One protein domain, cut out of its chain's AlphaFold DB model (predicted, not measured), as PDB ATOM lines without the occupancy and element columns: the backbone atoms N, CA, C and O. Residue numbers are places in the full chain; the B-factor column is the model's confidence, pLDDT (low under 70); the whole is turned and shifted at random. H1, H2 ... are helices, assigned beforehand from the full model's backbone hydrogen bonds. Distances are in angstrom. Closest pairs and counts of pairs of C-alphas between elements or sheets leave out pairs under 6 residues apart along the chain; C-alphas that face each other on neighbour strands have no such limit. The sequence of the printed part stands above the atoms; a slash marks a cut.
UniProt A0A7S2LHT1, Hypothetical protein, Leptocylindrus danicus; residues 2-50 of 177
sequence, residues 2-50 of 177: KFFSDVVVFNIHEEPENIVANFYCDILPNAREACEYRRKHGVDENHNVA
ATOM      1  N   LYS A   2      37.232  18.835  22.106       49.03
ATOM      2  CA  LYS A   2      38.418  19.700  22.017       49.03
ATOM      3  C   LYS A   2      37.917  21.143  22.007       49.03
ATOM      4  O   LYS A   2      37.467  21.614  20.971       49.03
ATOM      5  N   PHE A   3      37.928  21.790  23.165       60.69
ATOM      6  CA  PHE A   3      37.612  23.210  23.290       60.69
ATOM      7  C   PHE A   3      38.920  24.000  23.344       60.69
ATOM      8  O   PHE A   3      39.881  23.555  23.973       60.69
ATOM      9  N   PHE A   4      38.965  25.143  22.667       69.62
ATOM     10  CA  PHE A   4      40.038  26.117  22.830       69.62
ATOM     11  C   PHE A   4      39.736  26.941  24.085       69.62
ATOM     12  O   PHE A   4      38.631  27.456  24.221       69.62
ATOM     13  N   SER A   5      40.684  27.022  25.016       65.44
ATOM     14  CA  SER A   5      40.515  27.743  26.285       65.44
ATOM     15  C   SER A   5      40.809  29.243  26.187       65.44
ATOM     16  O   SER A   5      40.329  29.988  27.028       65.44
ATOM     17  N   ASP A   6      41.533  29.675  25.149       71.88
ATOM     18  CA  ASP A   6      41.943  31.067  24.926       71.88
ATOM     19  C   ASP A   6      41.565  31.511  23.504       71.88
ATOM     20  O   ASP A   6      42.394  31.527  22.594       71.88
ATOM     21  N   VAL A   7      40.284  31.827  23.290       75.19
ATOM     22  CA  VAL A   7      39.798  32.419  22.033       75.19
ATOM     23  C   VAL A   7      39.256  33.803  22.328       75.19
ATOM     24  O   VAL A   7      38.320  33.953  23.108       75.19
ATOM     25  N   VAL A   8      39.829  34.802  21.664       79.06
ATOM     26  CA  VAL A   8      39.285  36.158  21.638       79.06
ATOM     27  C   VAL A   8      38.570  36.335  20.308       79.06
ATOM     28  O   VAL A   8      39.175  36.180  19.246       79.06
ATOM     29  N   VAL A   9      37.271  36.617  20.365       81.31
ATOM     30  CA  VAL A   9      36.473  36.923  19.178       81.31
ATOM     31  C   VAL A   9      36.547  38.422  18.934       81.31
ATOM     32  O   VAL A   9      36.212  39.216  19.807       81.31
ATOM     33  N   PHE A  10      36.990  38.805  17.739       85.00
ATOM     34  CA  PHE A  10      37.083  40.199  17.329       85.00
ATOM     35  C   PHE A  10      35.857  40.596  16.503       85.00
ATOM     36  O   PHE A  10      35.676  40.102  15.388       85.00
ATOM     37  N   ASN A  11      35.019  41.489  17.037       82.31
ATOM     38  CA  ASN A  11      33.849  41.992  16.327       82.31
ATOM     39  C   ASN A  11      34.198  43.231  15.489       82.31
ATOM     40  O   ASN A  11      34.289  44.348  15.996       82.31
ATOM     41  N   ILE A  12      34.322  43.046  14.174       82.44
ATOM     42  CA  ILE A  12      34.639  44.134  13.234       82.44
ATOM     43  C   ILE A  12      33.529  45.193  13.119       82.44
ATOM     44  O   ILE A  12      33.756  46.258  12.548       82.44
ATOM     45  N   HIS A  13      32.331  44.917  13.641       78.56
ATOM     46  CA  HIS A  13      31.189  45.819  13.542       78.56
ATOM     47  C   HIS A  13      31.069  46.791  14.720       78.56
ATOM     48  O   HIS A  13      30.295  47.740  14.608       78.56
ATOM     49  N   GLU A  14      31.813  46.635  15.818       74.69
ATOM     50  CA  GLU A  14      31.717  47.555  16.966       74.69
ATOM     51  C   GLU A  14      32.131  48.983  16.589       74.69
ATOM     52  O   GLU A  14      31.317  49.904  16.710       74.69
ATOM     53  N   GLU A  15      33.314  49.155  15.993       74.38
ATOM     54  CA  GLU A  15      33.794  50.443  15.474       74.38
ATOM     55  C   GLU A  15      34.339  50.293  14.039       74.38
ATOM     56  O   GLU A  15      35.541  50.092  13.841       74.38
ATOM     57  N   PRO A  16      33.479  50.394  13.009       67.00
ATOM     58  CA  PRO A  16      33.865  50.122  11.620       67.00
ATOM     59  C   PRO A  16      34.936  51.084  11.072       67.00
ATOM     60  O   PRO A  16      35.703  50.708  10.192       67.00
ATOM     61  N   GLU A  17      35.036  52.291  11.627       68.50
ATOM     62  CA  GLU A  17      36.054  53.300  11.282       68.50
ATOM     63  C   GLU A  17      37.440  52.974  11.884       68.50
ATOM     64  O   GLU A  17      38.463  53.486  11.435       68.50
ATOM     65  N   ASN A  18      37.496  52.097  12.896       75.25
ATOM     66  CA  ASN A  18      38.686  51.841  13.715       75.25
ATOM     67  C   ASN A  18      39.089  50.362  13.756       75.25
ATOM     68  O   ASN A  18      39.866  49.971  14.625       75.25
ATOM     69  N   ILE A  19      38.624  49.531  12.818       84.31
ATOM     70  CA  ILE A  19      38.840  48.069  12.834       84.31
ATOM     71  C   ILE A  19      40.318  47.713  13.058       84.31
ATOM     72  O   ILE A  19      40.652  46.898  13.915       84.31
ATOM     73  N   VAL A  20      41.232  48.355  12.324       85.00
ATOM     74  CA  VAL A  20      42.673  48.084  12.460       85.00
ATOM     75  C   VAL A  20      43.192  48.523  13.827       85.00
ATOM     76  O   VAL A  20      44.009  47.822  14.416       85.00
ATOM     77  N   ALA A  21      42.733  49.666  14.340       85.88
ATOM     78  CA  ALA A  21      43.131  50.134  15.660       85.88
ATOM     79  C   ALA A  21      42.654  49.164  16.750       85.88
ATOM     80  O   ALA A  21      43.468  48.743  17.565       85.88
ATOM     81  N   ASN A  22      41.392  48.735  16.711       85.19
ATOM     82  CA  ASN A  22      40.810  47.835  17.709       85.19
ATOM     83  C   ASN A  22      41.463  46.454  17.689       85.19
ATOM     84  O   ASN A  22      41.710  45.874  18.739       85.19
ATOM     85  N   PHE A  23      41.888  45.966  16.523       87.94
ATOM     86  CA  PHE A  23      42.697  44.751  16.467       87.94
ATOM     87  C   PHE A  23      44.004  44.883  17.274       87.94
ATOM     88  O   PHE A  23      44.334  44.013  18.079       87.94
ATOM     89  N   TYR A  24      44.746  45.986  17.113       89.19
ATOM     90  CA  TYR A  24      45.964  46.209  17.903       89.19
ATOM     91  C   TYR A  24      45.673  46.463  19.383       89.19
ATOM     92  O   TYR A  24      46.457  46.041  20.226       89.19
ATOM     93  N   CYS A  25      44.592  47.173  19.701       86.69
ATOM     94  CA  CYS A  25      44.280  47.557  21.074       86.69
ATOM     95  C   CYS A  25      43.706  46.394  21.897       86.69
ATOM     96  O   CYS A  25      44.084  46.240  23.058       86.69
ATOM     97  N   ASP A  26      42.838  45.579  21.297       85.31
ATOM     98  CA  ASP A  26      41.967  44.656  22.032       85.31
ATOM     99  C   ASP A  26      42.356  43.183  21.829       85.31
ATOM    100  O   ASP A  26      42.055  42.344  22.677       85.31
ATOM    101  N   ILE A  27      43.056  42.856  20.733       86.94
ATOM    102  CA  ILE A  27      43.429  41.470  20.392       86.94
ATOM    103  C   ILE A  27      44.914  41.188  20.627       86.94
ATOM    104  O   ILE A  27      45.267  40.104  21.097       86.94
ATOM    105  N   LEU A  28      45.805  42.126  20.290       85.44
ATOM    106  CA  LEU A  28      47.247  41.888  20.354       85.44
ATOM    107  C   LEU A  28      47.855  42.305  21.705       85.44
ATOM    108  O   LEU A  28      47.965  43.500  21.994       85.44
ATOM    109  N   PRO A  29      48.351  41.354  22.521       84.50
ATOM    110  CA  PRO A  29      49.030  41.706  23.759       84.50
ATOM    111  C   PRO A  29      50.319  42.486  23.463       84.50
ATOM    112  O   PRO A  29      51.057  42.177  22.528       84.50
ATOM    113  N   ASN A  30      50.619  43.481  24.303       88.88
ATOM    114  CA  ASN A  30      51.814  44.334  24.216       88.88
ATOM    115  C   ASN A  30      51.933  45.197  22.940       88.88
ATOM    116  O   ASN A  30      53.019  45.686  22.633       88.88
ATOM    117  N   ALA A  31      50.838  45.459  22.221       90.69
ATOM    118  CA  ALA A  31      50.837  46.274  21.002       90.69
ATOM    119  C   ALA A  31      50.538  47.775  21.233       90.69
ATOM    120  O   ALA A  31      50.006  48.448  20.349       90.69
ATOM    121  N   ARG A  32      50.897  48.327  22.404       91.12
ATOM    122  CA  ARG A  32      50.537  49.701  22.825       91.12
ATOM    123  C   ARG A  32      50.904  50.772  21.794       91.12
ATOM    124  O   ARG A  32      50.054  51.568  21.415       91.12
ATOM    125  N   GLU A  33      52.141  50.751  21.301       92.38
ATOM    126  CA  GLU A  33      52.623  51.740  20.324       92.38
ATOM    127  C   GLU A  33      51.835  51.672  19.003       92.38
ATOM    128  O   GLU A  33      51.496  52.697  18.414       92.38
ATOM    129  N   ALA A  34      51.490  50.459  18.553       89.06
ATOM    130  CA  ALA A  34      50.712  50.251  17.333       89.06
ATOM    131  C   ALA A  34      49.245  50.680  17.507       89.06
ATOM    132  O   ALA A  34      48.689  51.321  16.613       89.06
ATOM    133  N   CYS A  35      48.645  50.385  18.666       89.31
ATOM    134  CA  CYS A  35      47.310  50.849  19.050       89.31
ATOM    135  C   CYS A  35      47.240  52.388  19.061       89.31
ATOM    136  O   CYS A  35      46.394  52.972  18.383       89.31
ATOM    137  N   GLU A  36      48.165  53.060  19.757       90.38
ATOM    138  CA  GLU A  36      48.217  54.528  19.838       90.38
ATOM    139  C   GLU A  36      48.429  55.168  18.458       90.38
ATOM    140  O   GLU A  36      47.740  56.128  18.095       90.38
ATOM    141  N   TYR A  37      49.334  54.605  17.652       89.50
ATOM    142  CA  TYR A  37      49.569  55.075  16.292       89.50
ATOM    143  C   TYR A  37      48.308  54.962  15.427       89.50
ATOM    144  O   TYR A  37      47.932  55.939  14.774       89.50
ATOM    145  N   ARG A  38      47.631  53.807  15.433       87.38
ATOM    146  CA  ARG A  38      46.453  53.569  14.587       87.38
ATOM    147  C   ARG A  38      45.225  54.348  15.032       87.38
ATOM    148  O   ARG A  38      44.538  54.878  14.168       87.38
ATOM    149  N   ARG A  39      44.999  54.531  16.338       85.62
ATOM    150  CA  ARG A  39      43.928  55.422  16.825       85.62
ATOM    151  C   ARG A  39      44.119  56.871  16.384       85.62
ATOM    152  O   ARG A  39      43.145  57.577  16.164       85.62
ATOM    153  N   LYS A  40      45.369  57.327  16.264       86.00
ATOM    154  CA  LYS A  40      45.678  58.712  15.890       86.00
ATOM    155  C   LYS A  40      45.633  58.965  14.380       86.00
ATOM    156  O   LYS A  40      45.276  60.068  13.977       86.00
ATOM    157  N   HIS A  41      46.038  57.991  13.570       81.25
ATOM    158  CA  HIS A  41      46.221  58.180  12.125       81.25
ATOM    159  C   HIS A  41      45.168  57.462  11.272       81.25
ATOM    160  O   HIS A  41      45.133  57.681  10.068       81.25
ATOM    161  N   GLY A  42      44.316  56.625  11.872       73.25
ATOM    162  CA  GLY A  42      43.304  55.859  11.154       73.25
ATOM    163  C   GLY A  42      43.895  54.804  10.212       73.25
ATOM    164  O   GLY A  42      45.035  54.333  10.367       73.25
ATOM    165  N   VAL A  43      43.081  54.405   9.237       68.69
ATOM    166  CA  VAL A  43      43.456  53.501   8.145       68.69
ATOM    167  C   VAL A  43      43.379  54.292   6.847       68.69
ATOM    168  O   VAL A  43      42.387  54.979   6.618       68.69
ATOM    169  N   ASP A  44      44.406  54.198   6.004       69.94
ATOM    170  CA  ASP A  44      44.329  54.768   4.661       69.94
ATOM    171  C   ASP A  44      43.189  54.082   3.896       69.94
ATOM    172  O   ASP A  44      43.129  52.848   3.826       69.94
ATOM    173  N   GLU A  45      42.291  54.877   3.318       64.38
ATOM    174  CA  GLU A  45      41.239  54.374   2.441       64.38
ATOM    175  C   GLU A  45      41.865  53.834   1.151       64.38
ATOM    176  O   GLU A  45      42.043  54.538   0.158       64.38
ATOM    177  N   ASN A  46      42.197  52.546   1.138       60.81
ATOM    178  CA  ASN A  46      42.409  51.853  -0.122       60.81
ATOM    179  C   ASN A  46      41.041  51.604  -0.757       60.81
ATOM    180  O   ASN A  46      40.286  50.734  -0.321       60.81
ATOM    181  N   HIS A  47      40.726  52.351  -1.816       57.25
ATOM    182  CA  HIS A  47      39.581  52.048  -2.662       57.25
ATOM    183  C   HIS A  47      39.800  50.687  -3.322       57.25
ATOM    184  O   HIS A  47      40.557  50.541  -4.285       57.25
ATOM    185  N   ASN A  48      39.142  49.667  -2.782       58.19
ATOM    186  CA  ASN A  48      39.116  48.357  -3.398       58.19
ATOM    187  C   ASN A  48      38.344  48.494  -4.716       58.19
ATOM    188  O   ASN A  48      37.145  48.776  -4.716       58.19
ATOM    189  N   VAL A  49      39.036  48.362  -5.848       58.03
ATOM    190  CA  VAL A  49      38.379  48.408  -7.155       58.03
ATOM    191  C   VAL A  49      37.575  47.122  -7.277       58.03
ATOM    192  O   VAL A  49      38.134  46.059  -7.547       58.03
ATOM    193  N   ALA A  50      36.269  47.211  -7.026       64.31
ATOM    194  CA  ALA A  50      35.362  46.082  -7.149       64.31
ATOM    195  C   ALA A  50      35.526  45.454  -8.541       64.31
ATOM    196  O   ALA A  50      35.261  46.089  -9.564       64.31
TER     197      ALA A  50
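AT A GLANCE: This is residues 2 to 50 of the 177 residues of the protein "Hypothetical protein" of Leptocylindrus danicus (UniProt A0A7S2LHT1). With little regular structure, this is a small helical hairpin, H1 and H2 side by side, between a long unnamed stretch, residues 2 to 18, and a tail whose residues 44 to 50 stick out. The 49 printed residues hold two named helices, H1 then H2, and no named strand; the class is all helix, with 19 residues in named elements. The whole is loose, with a radius of gyration of the C-alphas of 13.2 A, and flat, spanning 41 by 30 by 16 A.

IN THESE COORDINATES: Residues 2 to 18 begin at C-alpha 2 (38.418, 19.700, 22.017). H1, residues 19 to 27, measures 11.0 A and begins at C-alpha 19 (38.840, 48.069, 12.834). H2, residues 32 to 41, measures 14.3 A and ends at C-alpha 41 (46.221, 58.180, 12.125).

HOW THE PARTS SIT: H1 and H2 form a helical hairpin over a tight link of 4 residues. They touch, the closest C-alphas being those of Ala 21 and Arg 38, 4.9 A apart. They run opposite ways at a shallow tilt of 20 degrees. In H1 and H2 every O i to N i+4 pair is within hydrogen-bond range.

THE WHOLE: The C-alphas farthest apart, of Lys 2 and Val 49, are 40.9 A apart. The printed part has no cut. Residues 44 to 50 stand free. Residues 2 to 5, 16 to 17 and 43 to 50 have pLDDT under 70.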